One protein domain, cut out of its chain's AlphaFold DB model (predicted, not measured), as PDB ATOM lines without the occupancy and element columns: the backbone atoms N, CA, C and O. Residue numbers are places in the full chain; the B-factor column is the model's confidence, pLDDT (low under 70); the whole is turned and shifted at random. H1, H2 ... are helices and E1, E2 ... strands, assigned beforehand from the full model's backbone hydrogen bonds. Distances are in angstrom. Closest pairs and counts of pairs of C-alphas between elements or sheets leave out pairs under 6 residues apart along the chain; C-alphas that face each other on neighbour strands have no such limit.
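Overview. This is residues 5 to 142 of the 329 residues of the protein "FAD-binding oxidase" of Citrobacter freundii (UniProt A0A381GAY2). A small sheet of four short strands has two helices, H3 and H6, side by side over one face and the shorter helix H4 over the other. Away from H3 and H6 lie the short helices H2 and H5 among long loops, and residues 6 to 11, of which 6 to 9 belong to H1, stick out at the far end. The printed part has 138 residues, with six named helices and four named strands in the order H1 H2 H3 E1 H4 H5 E2 H6 E3 E4; the sheet, E1 E2 E4 E3, is mixed. The class is mixed, helices and strands, with under half of the residues in named elements. The whole is compact, with a radius of gyration of the C-alphas of 15.3 A and spans of 47 by 35 by 24 A.

Arrangement. H1, residues 5 to 9, touches no helix. H2, residues 25 to 28, is close to but not clearly touching H5, residues 77 to 84; their closest C-alphas, of Trp 26 and Thr 84, are 6.7 A apart. H3, residues 48 to 57, is on the sheet at a height of 9.9 A and runs along the strands. E1, residues 60 to 62, is antiparallel to E2, residues 94 to 97, with N 62 and O 95 2.9 A apart. H4, residues 65 to 71, is on the opposite face from H3; its closest C-alpha pair with E2 is Val 68 and Ile 95, 6.6 A. H6, residues 101 to 113, touches H3 at a shallow tilt of 19 degrees, opposite ways, closest at the C-alphas of Ile 57 and Gln 103, 5.8 A. E2, H6 and E3, residues 118 to 121, form a split strand-helix-strand unit, two parallel strands with another between them, here E4, residues 138 to 141; its crossover is right-handed. E4 is parallel to E2, with N 139 and O 94 2.8 A apart, and to E3, with N 119 and O 138 2.8 A apart. Every O i to N i+4 pair is within hydrogen-bond range in H1, H3, H4, H5 and H6; H2 is too short for such a pair.

Along the chain. H1 begins at C-alpha 5, (167.242, 116.153, 194.381). H3 is 14.5 A long, H4 9.8 A and H5 10.4 A. E2 is 9.7 A long, and H6, 18.5 A long, begins at C-alpha 101, (142.374, 93.857, 211.116). E3 is 9.4 A long, and E4, 9.1 A long, ends at C-alpha 141, (142.007, 103.300, 203.812).

Size, cuts and confidence. The two C-alphas farthest apart, of Glu 5 and Ala 49, are 49.1 A apart. The printed part has no cut. The links H1 to H2, H2 to H3 and E3 to E4 are long. The mean pLDDT of the printed part is 82.5; residues 5 to 17 and 22 to 37 are under 70.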
ATOM      1  N   GLU A   5     168.443 115.328 194.243       36.38
ATOM      2  CA  GLU A   5     167.242 116.153 194.381       36.38
ATOM      3  C   GLU A   5     166.174 115.513 195.266       36.38
ATOM      4  O   GLU A   5     165.672 116.196 196.146       36.38
ATOM      5  N   ALA A   6     165.867 114.226 195.113       41.59
ATOM      6  CA  ALA A   6     164.886 113.544 195.953       41.59
ATOM      7  C   ALA A   6     165.340 113.452 197.425       41.59
ATOM      8  O   ALA A   6     164.504 113.510 198.320       41.59
ATOM      9  N   ILE A   7     166.652 113.423 197.692       41.75
ATOM     10  CA  ILE A   7     167.217 113.564 199.048       41.75
ATOM     11  C   ILE A   7     167.135 115.019 199.542       41.75
ATOM     12  O   ILE A   7     166.780 115.264 200.689       41.75
ATOM     13  N   LYS A   8     167.473 116.007 198.698       37.66
ATOM     14  CA  LYS A   8     167.526 117.428 199.100       37.66
ATOM     15  C   LYS A   8     166.164 118.114 199.194       37.66
ATOM     16  O   LYS A   8     166.032 119.082 199.934       37.66
ATOM     17  N   ARG A   9     165.205 117.704 198.371       36.00
ATOM     18  CA  ARG A   9     163.911 118.373 198.176       36.00
ATOM     19  C   ARG A   9     162.726 117.472 198.518       36.00
ATOM     20  O   ARG A   9     161.622 117.994 198.569       36.00
ATOM     21  N   GLY A  10     162.943 116.170 198.732       39.19
ATOM     22  CA  GLY A  10     161.886 115.159 198.649       39.19
ATOM     23  C   GLY A  10     161.477 114.903 197.193       39.19
ATOM     24  O   GLY A  10     161.839 115.657 196.291       39.19
ATOM     25  N   TYR A  11     160.663 113.872 196.940       38.41
ATOM     26  CA  TYR A  11     159.973 113.700 195.644       38.41
ATOM     27  C   TYR A  11     158.995 114.854 195.329       38.41
ATOM     28  O   TYR A  11     158.430 114.926 194.241       38.41
ATOM     29  N   ASN A  12     158.796 115.767 196.280       43.06
ATOM     30  CA  ASN A  12     157.882 116.891 196.222       43.06
ATOM     31  C   ASN A  12     158.427 118.003 197.134       43.06
ATOM     32  O   ASN A  12     158.887 117.675 198.222       43.06
ATOM     33  N   ARG A  13     158.377 119.275 196.707       46.59
ATOM     34  CA  ARG A  13     159.063 120.468 197.271       46.59
ATOM     35  C   ARG A  13     158.695 120.828 198.734       46.59
ATOM     36  O   ARG A  13     158.273 121.948 198.995       46.59
ATOM     37  N   GLY A  14     158.855 119.911 199.687       47.94
ATOM     38  CA  GLY A  14     158.502 120.102 201.101       47.94
ATOM     39  C   GLY A  14     157.047 119.783 201.466       47.94
ATOM     40  O   GLY A  14     156.625 120.105 202.568       47.94
ATOM     41  N   ASN A  15     156.287 119.137 200.577       55.47
ATOM     42  CA  ASN A  15     154.872 118.811 200.817       55.47
ATOM     43  C   ASN A  15     154.646 117.391 201.359       55.47
ATOM     44  O   ASN A  15     153.501 116.984 201.500       55.47
ATOM     45  N   TYR A  16     155.710 116.619 201.592       62.94
ATOM     46  CA  TYR A  16     155.614 115.238 202.062       62.94
ATOM     47  C   TYR A  16     155.743 115.162 203.586       62.94
ATOM     48  O   TYR A  16     156.738 115.633 204.141       62.94
ATOM     49  N   THR A  17     154.762 114.538 204.238       69.38
ATOM     50  CA  THR A  17     154.797 114.228 205.672       69.38
ATOM     51  C   THR A  17     155.209 112.773 205.848       69.38
ATOM     52  O   THR A  17     154.503 111.878 205.390       69.38
ATOM     53  N   VAL A  18     156.344 112.551 206.518       71.38
ATOM     54  CA  VAL A  18     156.874 111.212 206.822       71.38
ATOM     55  C   VAL A  18     155.809 110.365 207.507       71.38
ATOM     56  O   VAL A  18     155.231 110.794 208.506       71.38
ATOM     57  N   GLY A  19     155.559 109.172 206.969       73.06
ATOM     58  CA  GLY A  19     154.604 108.229 207.545       73.06
ATOM     59  C   GLY A  19     153.135 108.603 207.368       73.06
ATOM     60  O   GLY A  19     152.292 108.010 208.033       73.06
ATOM     61  N   ALA A  20     152.809 109.573 206.509       72.94
ATOM     62  CA  ALA A  20     151.434 110.017 206.326       72.94
ATOM     63  C   ALA A  20     151.060 110.250 204.860       72.94
ATOM     64  O   ALA A  20     151.884 110.530 203.981       72.94
ATOM     65  N   HIS A  21     149.750 110.197 204.604       71.56
ATOM     66  CA  HIS A  21     149.198 110.621 203.328       71.56
ATOM     67  C   HIS A  21     149.600 112.072 203.026       71.56
ATOM     68  O   HIS A  21     149.434 112.985 203.833       71.56
ATOM     69  N   THR A  22     150.104 112.285 201.815       69.38
ATOM     70  CA  THR A  22     150.544 113.594 201.335       69.38
ATOM     71  C   THR A  22     149.574 114.122 200.299       69.38
ATOM     72  O   THR A  22     149.507 113.568 199.203       69.38
ATOM     73  N   ARG A  23     148.871 115.221 200.592       68.12
ATOM     74  CA  ARG A  23     147.959 115.864 199.632       68.12
ATOM     75  C   ARG A  23     148.749 116.443 198.445       68.12
ATOM     76  O   ARG A  23     149.747 117.133 198.660       68.12
ATOM     77  N   PRO A  24     148.353 116.181 197.187       64.31
ATOM     78  CA  PRO A  24     149.000 116.813 196.046       64.31
ATOM     79  C   PRO A  24     148.615 118.298 195.977       64.31
ATOM     80  O   PRO A  24     147.477 118.661 196.264       64.31
ATOM     81  N   ALA A  25     149.556 119.157 195.573       66.00
ATOM     82  CA  ALA A  25     149.358 120.611 195.583       66.00
ATOM     83  C   ALA A  25     148.128 121.051 194.770       66.00
ATOM     84  O   ALA A  25     147.361 121.888 195.236       66.00
ATOM     85  N   TRP A  26     147.902 120.430 193.607       63.91
ATOM     86  CA  TRP A  26     146.774 120.741 192.727       63.91
ATOM     87  C   TRP A  26     145.405 120.406 193.343       63.91
ATOM     88  O   TRP A  26     144.420 121.043 192.990       63.91
ATOM     89  N   ALA A  27     145.321 119.467 194.294       62.84
ATOM     90  CA  ALA A  27     144.054 119.115 194.942       62.84
ATOM     91  C   ALA A  27     143.603 120.164 195.965       62.84
ATOM     92  O   ALA A  27     142.483 120.076 196.461       62.84
ATOM     93  N   THR A  28     144.458 121.129 196.319       65.81
ATOM     94  CA  THR A  28     144.140 122.183 197.299       65.81
ATOM     95  C   THR A  28     143.044 123.120 196.797       65.81
ATOM     96  O   THR A  28     142.211 123.549 197.591       65.81
ATOM     97  N   ASP A  29     143.004 123.357 195.484       65.44
ATOM     98  CA  ASP A  29     142.156 124.381 194.864       65.44
ATOM     99  C   ASP A  29     140.920 123.804 194.145       65.44
ATOM    100  O   ASP A  29     140.051 124.552 193.689       65.44
ATOM    101  N   ILE A  30     140.797 122.473 194.053       62.75
ATOM    102  CA  ILE A  30     139.641 121.816 193.428       62.75
ATOM    103  C   ILE A  30     138.491 121.772 194.435       62.75
ATOM    104  O   ILE A  30     138.497 120.990 195.381       62.75
ATOM    105  N   THR A  31     137.493 122.627 194.214       58.16
ATOM    106  CA  THR A  31     136.335 122.805 195.111       58.16
ATOM    107  C   THR A  31     134.998 122.407 194.480       58.16
ATOM    108  O   THR A  31     134.011 122.272 195.198       58.16
ATOM    109  N   SER A  32     134.938 122.202 193.157       57.28
ATOM    110  CA  SER A  32     133.740 121.716 192.451       57.28
ATOM    111  C   SER A  32     134.064 121.205 191.040       57.28
ATOM    112  O   SER A  32     135.016 121.674 190.414       57.28
ATOM    113  N   SER A  33     133.262 120.264 190.522       55.59
ATOM    114  CA  SER A  33     133.356 119.775 189.139       55.59
ATOM    115  C   SER A  33     132.387 120.531 188.221       55.59
ATOM    116  O   SER A  33     131.183 120.267 188.217       55.59
ATOM    117  N   GLY A  34     132.892 121.480 187.432       50.53
ATOM    118  CA  GLY A  34     132.081 122.342 186.558       50.53
ATOM    119  C   GLY A  34     131.599 121.716 185.237       50.53
ATOM    120  O   GLY A  34     131.023 122.418 184.411       50.53
ATOM    121  N   GLY A  35     131.813 120.420 184.995       55.94
ATOM    122  CA  GLY A  35     131.378 119.760 183.760       55.94
ATOM    123  C   GLY A  35     131.544 118.242 183.795       55.94
ATOM    124  O   GLY A  35     132.410 117.711 184.487       55.94
ATOM    125  N   ALA A  36     130.702 117.521 183.050       63.44
ATOM    126  CA  ALA A  36     130.743 116.063 182.993       63.44
ATOM    127  C   ALA A  36     131.926 115.562 182.151       63.44
ATOM    128  O   ALA A  36     131.803 115.532 180.927       63.44
ATOM    129  N   LYS A  37     133.015 115.132 182.813       62.44
ATOM    130  CA  LYS A  37     133.975 114.087 182.379       62.44
ATOM    131  C   LYS A  37     134.724 113.479 183.585       62.44
ATOM    132  O   LYS A  37     135.916 113.701 183.744       62.44
ATOM    133  N   GLY A  38     134.024 112.716 184.430       71.56
ATOM    134  CA  GLY A  38     134.665 111.793 185.383       71.56
ATOM    135  C   GLY A  38     134.959 110.434 184.729       71.56
ATOM    136  O   GLY A  38     134.349 110.095 183.716       71.56
ATOM    137  N   MET A  39     135.879 109.653 185.299       82.50
ATOM    138  CA  MET A  39     136.167 108.261 184.896       82.50
ATOM    139  C   MET A  39     135.267 107.245 185.611       82.50
ATOM    140  O   MET A  39     135.310 106.056 185.312       82.50
ATOM    141  N   GLN A  40     134.459 107.713 186.560       85.94
ATOM    142  CA  GLN A  40     133.467 106.930 187.278       85.94
ATOM    143  C   GLN A  40     132.432 106.292 186.336       85.94
ATOM    144  O   GLN A  40     131.880 106.953 185.456       85.94
ATOM    145  N   VAL A  41     132.139 105.011 186.562       87.00
ATOM    146  CA  VAL A  41     131.209 104.185 185.779       87.00
ATOM    147  C   VAL A  41     130.238 103.501 186.736       87.00
ATOM    148  O   VAL A  41     130.670 102.956 187.745       87.00
ATOM    149  N   ASP A  42     128.939 103.519 186.429       89.50
ATOM    150  CA  ASP A  42     127.878 102.823 187.181       89.50
ATOM    151  C   ASP A  42     128.052 102.872 188.718       89.50
ATOM    152  O   ASP A  42     128.198 101.819 189.364       89.50
ATOM    153  N   PRO A  43     128.104 104.082 189.315       89.19
ATOM    154  CA  PRO A  43     128.443 104.244 190.719       89.19
ATOM    155  C   PRO A  43     127.424 103.555 191.627       89.19
ATOM    156  O   PRO A  43     126.214 103.747 191.495       89.19
ATOM    157  N   VAL A  44     127.925 102.781 192.585       93.06
ATOM    158  CA  VAL A  44     127.124 102.134 193.623       93.06
ATOM    159  C   VAL A  44     126.979 103.102 194.792       93.06
ATOM    160  O   VAL A  44     127.963 103.485 195.430       93.06
ATOM    161  N   ALA A  45     125.742 103.524 195.054       86.75
ATOM    162  CA  ALA A  45     125.425 104.393 196.178       86.75
ATOM    163  C   ALA A  45     125.478 103.618 197.502       86.75
ATOM    164  O   ALA A  45     125.033 102.474 197.583       86.75
ATOM    165  N   ILE A  46     125.979 104.266 198.552       91.31
ATOM    166  CA  ILE A  46     125.923 103.738 199.918       91.31
ATOM    167  C   ILE A  46     124.644 104.254 200.579       91.31
ATOM    168  O   ILE A  46     124.389 105.457 200.582       91.31
ATOM    169  N   SER A  47     123.829 103.341 201.114       92.38
ATOM    170  CA  SER A  47     122.610 103.706 201.843       92.38
ATOM    171  C   SER A  47     122.940 104.385 203.177       92.38
ATOM    172  O   SER A  47     123.984 104.111 203.765       92.38
ATOM    173  N   GLU A  48     122.033 105.219 203.691       92.62
ATOM    174  CA  GLU A  48     122.187 105.860 205.008       92.62
ATOM    175  C   GLU A  48     122.401 104.821 206.124       92.62
ATOM    176  O   GLU A  48     123.333 104.934 206.914       92.62
ATOM    177  N   ALA A  49     121.646 103.719 206.097       94.38
ATOM    178  CA  ALA A  49     121.807 102.622 207.050       94.38
ATOM    179  C   ALA A  49     123.186 101.939 206.961       94.38
ATOM    180  O   ALA A  49     123.786 101.599 207.981       94.38
ATOM    181  N   THR A  50     123.713 101.721 205.750       95.38
ATOM    182  CA  THR A  50     125.073 101.185 205.569       95.38
ATOM    183  C   THR A  50     126.115 102.165 206.096       95.38
ATOM    184  O   THR A  50     127.082 101.760 206.736       95.38
ATOM    185  N   PHE A  51     125.920 103.452 205.831       93.69
ATOM    186  CA  PHE A  51     126.821 104.505 206.260       93.69
ATOM    187  C   PHE A  51     126.892 104.621 207.790       93.69
ATOM    188  O   PHE A  51     127.987 104.702 208.347       93.69
ATOM    189  N   ASP A  52     125.758 104.515 208.480       95.75
ATOM    190  CA  ASP A  52     125.723 104.483 209.943       95.75
ATOM    191  C   ASP A  52     126.429 103.245 210.510       95.75
ATOM    192  O   ASP A  52     127.181 103.353 211.476       95.75
ATOM    193  N   ARG A  53     126.277 102.074 209.872       97.50
ATOM    194  CA  ARG A  53     127.043 100.868 210.247       97.50
ATOM    195  C   ARG A  53     128.549 101.079 210.071       97.50
ATOM    196  O   ARG A  53     129.312 100.702 210.954       97.50
ATOM    197  N   LEU A  54     128.980 101.704 208.972       97.81
ATOM    198  CA  LEU A  54     130.398 102.005 208.735       97.81
ATOM    199  C   LEU A  54     130.974 102.927 209.813       97.81
ATOM    200  O   LEU A  54     132.098 102.697 210.242       97.81
ATOM    201  N   ARG A  55     130.213 103.917 210.297       97.25
ATOM    202  CA  ARG A  55     130.644 104.815 211.387       97.25
ATOM    203  C   ARG A  55     130.817 104.128 212.737       97.25
ATOM    204  O   ARG A  55     131.540 104.642 213.580       97.25
ATOM    205  N   VAL A  56     130.128 103.011 212.957       97.94
ATOM    206  CA  VAL A  56     130.300 102.198 214.168       97.94
ATOM    207  C   VAL A  56     131.553 101.328 214.068       97.94
ATOM    208  O   VAL A  56     132.203 101.086 215.080       97.94
ATOM    209  N   ILE A  57     131.880 100.849 212.864       98.12
ATOM    210  CA  ILE A  57     133.021  99.957 212.630       98.12
ATOM    211  C   ILE A  57     134.330 100.752 212.539       98.12
ATOM    212  O   ILE A  57     135.303 100.429 213.211       98.12
ATOM    213  N   ALA A  58     134.376 101.758 211.671       98.19
ATOM    214  CA  ALA A  58     135.597 102.436 211.258       98.19
ATOM    215  C   ALA A  58     136.028 103.541 212.229       98.19
ATOM    216  O   ALA A  58     135.207 104.098 212.956       98.19
ATOM    217  N   ASP A  59     137.309 103.908 212.182       97.94
ATOM    218  CA  ASP A  59     137.838 105.022 212.976       97.94
ATOM    219  C   ASP A  59     137.303 106.365 212.467       97.94
ATOM    220  O   ASP A  59     137.028 107.282 213.239       97.94
ATOM    221  N   GLU A  60     137.140 106.478 211.148       97.19
ATOM    222  CA  GLU A  60     136.585 107.658 210.498       97.19
ATOM    223  C   GLU A  60     135.920 107.287 209.170       97.19
ATOM    224  O   GLU A  60     136.382 106.404 208.440       97.19
ATOM    225  N   VAL A  61     134.838 107.997 208.838       96.94
ATOM    226  CA  VAL A  61     134.128 107.845 207.567       96.94
ATOM    227  C   VAL A  61     133.925 109.212 206.910       96.94
ATOM    228  O   VAL A  61     133.212 110.059 207.451       96.94
ATOM    229  N   LEU A  62     134.516 109.414 205.729       93.06
ATOM    230  CA  LEU A  62     134.441 110.666 204.967       93.06
ATOM    231  C   LEU A  62     133.569 110.492 203.726       93.06
ATOM    232  O   LEU A  62     133.731 109.537 202.967       93.06
ATOM    233  N   MET A  63     132.657 111.435 203.502       89.56
ATOM    234  CA  MET A  63     131.674 111.357 202.412       89.56
ATOM    235  C   MET A  63     131.509 112.658 201.625       89.56
ATOM    236  O   MET A  63     130.751 112.680 200.654       89.56
ATOM    237  N   SER A  64     132.138 113.758 202.057       87.69
ATOM    238  CA  SER A  64     132.034 115.002 201.302       87.69
ATOM    239  C   SER A  64     132.756 114.830 199.968       87.69
ATOM    240  O   SER A  64     133.777 114.150 199.887       87.69
ATOM    241  N   GLU A  65     132.234 115.437 198.907       81.50
ATOM    242  CA  GLU A  65     132.855 115.338 197.584       81.50
ATOM    243  C   GLU A  65     134.303 115.852 197.598       81.50
ATOM    244  O   GLU A  65     135.182 115.234 197.005       81.50
ATOM    245  N   ALA A  66     134.576 116.919 198.355       81.38
ATOM    246  CA  ALA A  66     135.925 117.450 198.539       81.38
ATOM    247  C   ALA A  66     136.866 116.446 199.230       81.38
ATOM    248  O   ALA A  66     138.024 116.313 198.821       81.38
ATOM    249  N   ASP A  67     136.375 115.712 200.236       86.00
ATOM    250  CA  ASP A  67     137.146 114.642 200.868       86.00
ATOM    251  C   ASP A  67     137.386 113.516 199.867       86.00
ATOM    252  O   ASP A  67     138.529 113.152 199.617       86.00
ATOM    253  N   VAL A  68     136.341 112.997 199.221       84.81
ATOM    254  CA  VAL A  68     136.483 111.886 198.272       84.81
ATOM    255  C   VAL A  68     137.496 112.230 197.184       84.81
ATOM    256  O   VAL A  68     138.397 111.436 196.948       84.81
ATOM    257  N   ILE A  69     137.447 113.427 196.598       81.44
ATOM    258  CA  ILE A  69     138.437 113.884 195.606       81.44
ATOM    259  C   ILE A  69     139.850 113.942 196.204       81.44
ATOM    260  O   ILE A  69     140.815 113.509 195.583       81.44
ATOM    261  N   THR A  70     139.995 114.450 197.430       79.25
ATOM    262  CA  THR A  70     141.303 114.549 198.099       79.25
ATOM    263  C   THR A  70     141.903 113.176 198.414       79.25
ATOM    264  O   THR A  70     143.120 112.993 198.337       79.25
ATOM    265  N   TRP A  71     141.055 112.215 198.776       83.88
ATOM    266  CA  TRP A  71     141.434 110.882 199.230       83.88
ATOM    267  C   TRP A  71     141.388 109.828 198.114       83.88
ATOM    268  O   TRP A  71     141.890 108.723 198.309       83.88
ATOM    269  N   THR A  72     140.839 110.128 196.940       80.56
ATOM    270  CA  THR A  72     140.841 109.245 195.764       80.56
ATOM    271  C   THR A  72     141.706 109.880 194.694       80.56
ATOM    272  O   THR A  72     141.253 110.662 193.871       80.56
ATOM    273  N   ARG A  73     143.002 109.575 194.754       77.69
ATOM    274  CA  ARG A  73     143.981 110.065 193.789       77.69
ATOM    275  C   ARG A  73     144.764 108.914 193.191       77.69
ATOM    276  O   ARG A  73     145.024 107.913 193.862       77.69
ATOM    277  N   ASP A  74     145.245 109.150 191.984       83.88
ATOM    278  CA  ASP A  74     146.217 108.312 191.301       83.88
ATOM    279  C   ASP A  74     147.183 109.213 190.517       83.88
ATOM    280  O   ASP A  74     146.786 110.260 190.003       83.88
ATOM    281  N   TRP A  75     148.457 108.835 190.445       84.94
ATOM    282  CA  TRP A  75     149.497 109.561 189.705       84.94
ATOM    283  C   TRP A  75     149.536 109.180 188.224       84.94
ATOM    284  O   TRP A  75     150.475 109.531 187.506       84.94
ATOM    285  N   TRP A  76     148.534 108.449 187.742       88.50
ATOM    286  CA  TRP A  76     148.338 108.225 186.327       88.50
ATOM    287  C   TRP A  76     148.054 109.545 185.609       88.50
ATOM    288  O   TRP A  76     147.231 110.359 186.025       88.50
ATOM    289  N   ALA A  77     148.726 109.760 184.477       86.00
ATOM    290  CA  ALA A  77     148.570 110.984 183.695       86.00
ATOM    291  C   ALA A  77     147.108 111.252 183.297       86.00
ATOM    292  O   ALA A  77     146.700 112.409 183.250       86.00
ATOM    293  N   GLY A  78     146.315 110.200 183.056       83.19
ATOM    294  CA  GLY A  78     144.902 110.325 182.696       83.19
ATOM    295  C   GLY A  78     144.060 111.011 183.776       83.19
ATOM    296  O   GLY A  78     143.394 112.004 183.481       83.19
ATOM    297  N   SER A  79     144.130 110.529 185.021       82.75
ATOM    298  CA  SER A  79     143.409 111.129 186.152       82.75
ATOM    299  C   SER A  79     143.942 112.521 186.478       82.75
ATOM    300  O   SER A  79     143.148 113.449 186.603       82.75
ATOM    301  N   MET A  80     145.267 112.708 186.493       81.81
ATOM    302  CA  MET A  80     145.872 114.011 186.799       81.81
ATOM    303  C   MET A  80     145.476 115.104 185.796       81.81
ATOM    304  O   MET A  80     145.241 116.251 186.184       81.81
ATOM    305  N   ILE A  81     145.400 114.785 184.498       82.06
ATOM    306  CA  ILE A  81     144.958 115.745 183.473       82.06
ATOM    307  C   ILE A  81     143.488 116.116 183.690       82.06
ATOM    308  O   ILE A  81     143.145 117.293 183.613       82.06
ATOM    309  N   ALA A  82     142.628 115.137 183.978       78.62
ATOM    310  CA  ALA A  82     141.214 115.390 184.235       78.62
ATOM    311  C   ALA A  82     141.025 116.264 185.492       78.62
ATOM    312  O   ALA A  82     140.344 117.290 185.452       78.62
ATOM    313  N   GLU A  83     141.719 115.932 186.580       77.75
ATOM    314  CA  GLU A  83     141.668 116.661 187.849       77.75
ATOM    315  C   GLU A  83     142.166 118.103 187.708       77.75
ATOM    316  O   GLU A  83     141.481 119.035 188.127       77.75
ATOM    317  N   THR A  84     143.303 118.323 187.042       76.50
ATOM    318  CA  THR A  84     143.838 119.678 186.799       76.50
ATOM    319  C   THR A  84     142.958 120.530 185.878       76.50
ATOM    320  O   THR A  84     143.075 121.754 185.885       76.50
ATOM    321  N   GLN A  85     142.039 119.915 185.129       78.19
ATOM    322  CA  GLN A  85     141.005 120.595 184.342       78.19
ATOM    323  C   GLN A  85     139.699 120.832 185.125       78.19
ATOM    324  O   GLN A  85     138.725 121.325 184.556       78.19
ATOM    325  N   GLY A  86     139.657 120.496 186.418       75.38
ATOM    326  CA  GLY A  86     138.463 120.619 187.259       75.38
ATOM    327  C   GLY A  86     137.445 119.492 187.056       75.38
ATOM    328  O   GLY A  86     136.264 119.673 187.351       75.38
ATOM    329  N   ALA A  87     137.879 118.340 186.539       78.69
ATOM    330  CA  ALA A  87     137.052 117.162 186.292       78.69
ATOM    331  C   ALA A  87     137.633 115.939 187.036       78.69
ATOM    332  O   ALA A  87     138.356 115.140 186.441       78.69
ATOM    333  N   PRO A  88     137.372 115.786 188.347       78.62
ATOM    334  CA  PRO A  88     137.929 114.686 189.134       78.62
ATOM    335  C   PRO A  88     137.525 113.316 188.575       78.62
ATOM    336  O   PRO A  88     136.381 113.112 188.156       78.62
ATOM    337  N   ALA A  89     138.459 112.360 188.591       78.44
ATOM    338  CA  ALA A  89     138.247 111.039 188.000       78.44
ATOM    339  C   ALA A  89     137.122 110.262 188.706       78.44
ATOM    340  O   ALA A  89     136.284 109.644 188.045       78.44
ATOM    341  N   THR A  90     137.068 110.328 190.036       80.25
ATOM    342  CA  THR A  90     136.055 109.665 190.865       80.25
ATOM    343  C   THR A  90     135.578 110.610 191.961       80.25
ATOM    344  O   THR A  90     136.386 111.078 192.755       80.25
ATOM    345  N   SER A  91     134.273 110.897 192.023       79.38
ATOM    346  CA  SER A  91     133.711 111.805 193.040       79.38
ATOM    347  C   SER A  91     132.624 111.179 193.909       79.38
ATOM    348  O   SER A  91     132.313 111.702 194.979       79.38
ATOM    349  N   LYS A  92     132.046 110.044 193.496       84.00
ATOM    350  CA  LYS A  92     131.134 109.262 194.340       84.00
ATOM    351  C   LYS A  92     131.901 108.122 194.992       84.00
ATOM    352  O   LYS A  92     132.401 107.250 194.297       84.00
ATOM    353  N   GLY A  93     131.981 108.136 196.313       89.38
ATOM    354  CA  GLY A  93     132.631 107.122 197.132       89.38
ATOM    355  C   GLY A  93     132.525 107.516 198.598       89.38
ATOM    356  O   GLY A  93     132.101 108.627 198.914       89.38
ATOM    357  N   VAL A  94     132.887 106.607 199.491       94.44
ATOM    358  CA  VAL A  94     132.988 106.883 200.923       94.44
ATOM    359  C   VAL A  94     134.330 106.360 201.398       94.44
ATOM    360  O   VAL A  94     134.645 105.187 201.202       94.44
ATOM    361  N   ILE A  95     135.128 107.238 201.999       95.31
ATOM    362  CA  ILE A  95     136.415 106.865 202.579       95.31
ATOM    363  C   ILE A  95     136.143 106.249 203.941       95.31
ATOM    364  O   ILE A  95     135.465 106.861 204.762       95.31
ATOM    365  N   VAL A  96     136.668 105.055 204.173       98.00
ATOM    366  CA  VAL A  96     136.517 104.308 205.422       98.00
ATOM    367  C   VAL A  96     137.918 104.058 205.959       98.00
ATOM    368  O   VAL A  96     138.659 103.266 205.379       98.00
ATOM    369  N   ARG A  97     138.300 104.770 207.022       97.69
ATOM    370  CA  ARG A  97     139.626 104.663 207.642       97.69
ATOM    371  C   ARG A  97     139.599 103.665 208.788       97.69
ATOM    372  O   ARG A  97     138.707 103.718 209.632       97.69
ATOM    373  N   VAL A  98     140.575 102.766 208.800       98.44
ATOM    374  CA  VAL A  98     140.673 101.676 209.775       98.44
ATOM    375  C   VAL A  98     142.110 101.499 210.253       98.44
ATOM    376  O   VAL A  98     143.056 101.708 209.493       98.44
ATOM    377  N   SER A  99     142.261 101.055 211.497       97.88
ATOM    378  CA  SER A  99     143.547 100.861 212.181       97.88
ATOM    379  C   SER A  99     143.716  99.453 212.758       97.88
ATOM    380  O   SER A  99     144.717  99.151 213.416       97.88
ATOM    381  N   THR A 100     142.750  98.562 212.510       98.62
ATOM    382  CA  THR A 100     142.772  97.172 212.982       98.62
ATOM    383  C   THR A 100     142.316  96.188 211.908       98.62
ATOM    384  O   THR A 100     141.568  96.525 210.986       98.62
ATOM    385  N   VAL A 101     142.763  94.935 212.035       98.69
ATOM    386  CA  VAL A 101     142.374  93.857 211.116       98.69
ATOM    387  C   VAL A 101     140.896  93.521 211.287       98.69
ATOM    388  O   VAL A 101     140.201  93.276 210.305       98.69
ATOM    389  N   GLU A 102     140.391  93.576 212.514       98.75
ATOM    390  CA  GLU A 102     139.003  93.283 212.860       98.75
ATOM    391  C   GLU A 102     138.044  94.252 212.154       98.75
ATOM    392  O   GLU A 102     137.085  93.807 211.521       98.75
ATOM    393  N   GLN A 103     138.360  95.553 212.146       98.75
ATOM    394  CA  GLN A 103     137.596  96.550 211.390       98.75
ATOM    395  C   GLN A 103     137.587  96.249 209.890       98.75
ATOM    396  O   GLN A 103     136.540  96.334 209.253       98.75
ATOM    397  N   ILE A 104     138.733  95.860 209.318       98.81
ATOM    398  CA  ILE A 104     138.813  95.464 207.904       98.81
ATOM    399  C   ILE A 104     137.881  94.278 207.644       98.81
ATOM    400  O   ILE A 104     137.098  94.312 206.696       98.81
ATOM    401  N   GLN A 105     137.907  93.246 208.490       98.88
ATOM    402  CA  GLN A 105     137.027  92.088 208.336       98.88
ATOM    403  C   GLN A 105     135.542  92.469 208.427       98.88
ATOM    404  O   GLN A 105     134.743  91.978 207.627       98.88
ATOM    405  N   ASP A 106     135.169  93.346 209.360       98.81
ATOM    406  CA  ASP A 106     133.795  93.827 209.530       98.81
ATOM    407  C   ASP A 106     133.319  94.656 208.324       98.81
ATOM    408  O   ASP A 106     132.210  94.440 207.827       98.81
ATOM    409  N   VAL A 107     134.171  95.545 207.796       98.69
ATOM    410  CA  VAL A 107     133.889  96.314 206.573       98.69
ATOM    411  C   VAL A 107     133.709  95.386 205.372       98.69
ATOM    412  O   VAL A 107     132.745  95.549 204.624       98.69
ATOM    413  N   MET A 108     134.588  94.394 205.192       98.75
ATOM    414  CA  MET A 108     134.487  93.450 204.073       98.75
ATOM    415  C   MET A 108     133.200  92.616 204.150       98.75
ATOM    416  O   MET A 108     132.501  92.492 203.144       98.75
ATOM    417  N   ARG A 109     132.810  92.131 205.341       98.75
ATOM    418  CA  ARG A 109     131.527  91.421 205.533       98.75
ATOM    419  C   ARG A 109     130.332  92.300 205.183       98.75
ATOM    420  O   ARG A 109     129.479  91.878 204.407       98.75
ATOM    421  N   LEU A 110     130.301  93.536 205.687       98.44
ATOM    422  CA  LEU A 110     129.241  94.498 205.376       98.44
ATOM    423  C   LEU A 110     129.136  94.773 203.868       98.44
ATOM    424  O   LEU A 110     128.034  94.792 203.308       98.44
ATOM    425  N   ALA A 111     130.279  94.987 203.216       98.00
ATOM    426  CA  ALA A 111     130.349  95.251 201.787       98.00
ATOM    427  C   ALA A 111     129.860  94.046 200.972       98.00
ATOM    428  O   ALA A 111     129.062  94.217 200.050       98.00
ATOM    429  N   SER A 112     130.263  92.832 201.358       97.56
ATOM    430  CA  SER A 112     129.832  91.589 200.719       97.56
ATOM    431  C   SER A 112     128.330  91.340 200.879       97.56
ATOM    432  O   SER A 112     127.674  90.988 199.902       97.56
ATOM    433  N   GLU A 113     127.767  91.543 202.075       96.75
ATOM    434  CA  GLU A 113     126.321  91.422 202.338       96.75
ATOM    435  C   GLU A 113     125.492  92.393 201.485       96.75
ATOM    436  O   GLU A 113     124.387  92.066 201.054       96.75
ATOM    437  N   SER A 114     126.034  93.588 201.239       95.88
ATOM    438  CA  SER A 114     125.337  94.681 200.554       95.88
ATOM    439  C   SER A 114     125.698  94.809 199.066       95.88
ATOM    440  O   SER A 114     125.230  95.741 198.415       95.88
ATOM    441  N   ALA A 115     126.539  93.914 198.533       95.38
ATOM    442  CA  ALA A 115     127.103  93.987 197.180       95.38
ATOM    443  C   ALA A 115     127.759  95.349 196.846       95.38
ATOM    444  O   ALA A 115     127.632  95.868 195.734       95.38
ATOM    445  N   ILE A 116     128.463  95.938 197.817       97.06
ATOM    446  CA  ILE A 116     129.149  97.224 197.663       97.06
ATOM    447  C   ILE A 116     130.596  96.973 197.219       97.06
ATOM    448  O   ILE A 116     131.302  96.201 197.869       97.06
ATOM    449  N   PRO A 117     131.072  97.617 196.137       96.44
ATOM    450  CA  PRO A 117     132.460  97.498 195.719       96.44
ATOM    451  C   PRO A 117     133.390  98.137 196.755       96.44
ATOM    452  O   PRO A 117     133.087  99.196 197.313       96.44
ATOM    453  N   VAL A 118     134.537  97.497 196.975       97.25
ATOM    454  CA  VAL A 118     135.600  97.988 197.854       97.25
ATOM    455  C   VAL A 118     136.852  98.223 197.023       97.25
ATOM    456  O   VAL A 118     137.301  97.333 196.307       97.25
ATOM    457  N   THR A 119     137.420  99.420 197.131       96.31
ATOM    458  CA  THR A 119     138.740  99.762 196.593       96.31
ATOM    459  C   THR A 119     139.689  99.955 197.764       96.31
ATOM    460  O   THR A 119     139.491 100.858 198.578       96.31
ATOM    461  N   VAL A 120     140.707  99.102 197.878       95.94
ATOM    462  CA  VAL A 120     141.727  99.237 198.924       95.94
ATOM    463  C   VAL A 120     142.630 100.416 198.585       95.94
ATOM    464  O   VAL A 120     143.092 100.553 197.453       95.94
ATOM    465  N   SER A 121     142.898 101.266 199.568       93.38
ATOM    466  CA  SER A 121     143.710 102.461 199.405       93.38
ATOM    467  C   SER A 121     144.694 102.621 200.557       93.38
ATOM    468  O   SER A 121     144.401 102.312 201.707       93.38
ATOM    469  N   ALA A 122     145.893 103.100 200.238       92.50
ATOM    470  CA  ALA A 122     146.965 103.320 201.204       92.50
ATOM    471  C   ALA A 122     147.762 104.582 200.822       92.50
ATOM    472  O   ALA A 122     147.186 105.667 200.698       92.50
ATOM    473  N   GLY A 123     149.066 104.457 200.547       89.25
ATOM    474  CA  GLY A 123     149.942 105.587 200.194       89.25
ATOM    475  C   GLY A 123     149.568 106.342 198.904       89.25
ATOM    476  O   GLY A 123     150.026 107.470 198.692       89.25
ATOM    477  N   ARG A 124     148.698 105.766 198.054       89.25
ATOM    478  CA  ARG A 124     148.160 106.396 196.827       89.25
ATOM    479  C   ARG A 124     149.259 106.977 195.937       89.25
ATOM    480  O   ARG A 124     149.218 108.144 195.544       89.25
ATOM    481  N   SER A 125     150.276 106.165 195.678       89.62
ATOM    482  CA  SER A 125     151.389 106.464 194.770       89.62
ATOM    483  C   SER A 125     151.325 105.677 193.462       89.62
ATOM    484  O   SER A 125     152.277 105.697 192.687       89.62
ATOM    485  N   ASN A 126     150.207 104.987 193.224       89.44
ATOM    486  CA  ASN A 126     149.970 104.245 191.999       89.44
ATOM    487  C   ASN A 126     149.919 105.179 190.779       89.44
ATOM    488  O   ASN A 126     149.591 106.354 190.924       89.44
ATOM    489  N   VAL A 127     150.288 104.658 189.605       91.12
ATOM    490  CA  VAL A 127     150.425 105.413 188.340       91.12
ATOM    491  C   VAL A 127     149.642 104.781 187.182       91.12
ATOM    492  O   VAL A 127     149.838 105.152 186.022       91.12
ATOM    493  N   THR A 128     148.806 103.783 187.476       90.25
ATOM    494  CA  THR A 128     148.091 102.965 186.481       90.25
ATOM    495  C   THR A 128     146.580 103.196 186.489       90.25
ATOM    496  O   THR A 128     145.885 102.656 185.634       90.25
ATOM    497  N   GLY A 129     146.052 103.958 187.452       87.94
ATOM    498  CA  GLY A 129     144.615 104.083 187.695       87.94
ATOM    499  C   GLY A 129     143.982 102.905 188.450       87.94
ATOM    500  O   GLY A 129     142.788 102.949 188.729       87.94
ATOM    501  N   ALA A 130     144.744 101.870 188.816       85.56
ATOM    502  CA  ALA A 130     144.222 100.672 189.484       85.56
ATOM    503  C   ALA A 130     143.614 100.918 190.873       85.56
ATOM    504  O   ALA A 130     142.742 100.168 191.304       85.56
ATOM    505  N   ALA A 131     144.028 101.985 191.558       84.06
ATOM    506  CA  ALA A 131     143.478 102.371 192.857       84.06
ATOM    507  C   ALA A 131     142.298 103.362 192.751       84.06
ATOM    508  O   ALA A 131     141.863 103.907 193.766       84.06
ATOM    509  N   LEU A 132     141.788 103.634 191.539       89.75
ATOM    510  CA  LEU A 132     140.628 104.506 191.343       89.75
ATOM    511  C   LEU A 132     139.323 103.743 191.635       89.75
ATOM    512  O   LEU A 132     139.060 102.718 191.000       89.75
ATOM    513  N   PRO A 133     138.440 104.253 192.514       91.50
ATOM    514  CA  PRO A 133     137.148 103.632 192.793       91.50
ATOM    515  C   PRO A 133     136.143 103.928 191.675       91.50
ATOM    516  O   PRO A 133     135.198 104.703 191.839       91.50
ATOM    517  N   LEU A 134     136.330 103.312 190.503       90.19
ATOM    518  CA  LEU A 134     135.521 103.595 189.311       90.19
ATOM    519  C   LEU A 134     134.025 103.355 189.547       90.19
ATOM    520  O   LEU A 134     133.206 104.116 189.048       90.19
ATOM    521  N   ARG A 135     133.666 102.346 190.351       91.62
ATOM    522  CA  ARG A 135     132.276 102.049 190.751       91.62
ATOM    523  C   ARG A 135     131.829 102.811 192.006       91.62
ATOM    524  O   ARG A 135     130.733 102.567 192.501       91.62
ATOM    525  N   GLY A 136     132.652 103.705 192.545       91.31
ATOM    526  CA  GLY A 136     132.434 104.317 193.852       91.31
ATOM    527  C   GLY A 136     132.450 103.286 194.978       91.31
ATOM    528  O   GLY A 136     133.372 102.479 195.057       91.31
ATOM    529  N   GLY A 137     131.432 103.309 195.841       94.56
ATOM    530  CA  GLY A 137     131.359 102.424 197.003       94.56
ATOM    531  C   GLY A 137     132.366 102.793 198.091       94.56
ATOM    532  O   GLY A 137     132.544 103.974 198.403       94.56
ATOM    533  N   ILE A 138     132.981 101.781 198.699       96.88
ATOM    534  CA  ILE A 138     133.897 101.948 199.829       96.88
ATOM    535  C   ILE A 138     135.326 102.100 199.312       96.88
ATOM    536  O   ILE A 138     135.838 101.243 198.595       96.88
ATOM    537  N   VAL A 139     135.994 103.164 199.739       96.06
ATOM    538  CA  VAL A 139     137.442 103.321 199.619       96.06
ATOM    539  C   VAL A 139     138.031 103.007 200.985       96.06
ATOM    540  O   VAL A 139     137.950 103.824 201.903       96.06
ATOM    541  N   LEU A 140     138.567 101.800 201.131       97.62
ATOM    542  CA  LEU A 140     139.082 101.301 202.399       97.62
ATOM    543  C   LEU A 140     140.517 101.779 202.592       97.62
ATOM    544  O   LEU A 140     141.432 101.279 201.940       97.62
ATOM    545  N   ASP A 141     140.704 102.752 203.472       96.25
ATOM    546  CA  ASP A 141     142.007 103.300 203.812       96.25
ATOM    547  C   ASP A 141     142.659 102.508 204.946       96.25
ATOM    548  O   ASP A 141     142.170 102.512 206.075       96.25
ATOM    549  N   VAL A 142     143.785 101.869 204.631       96.75
ATOM    550  CA  VAL A 142     144.538 101.016 205.559       96.75
ATOM    551  C   VAL A 142     145.852 101.645 206.043       96.75
ATOM    552  O   VAL A 142     146.697 100.931 206.573       96.75
TER     553      VAL A 142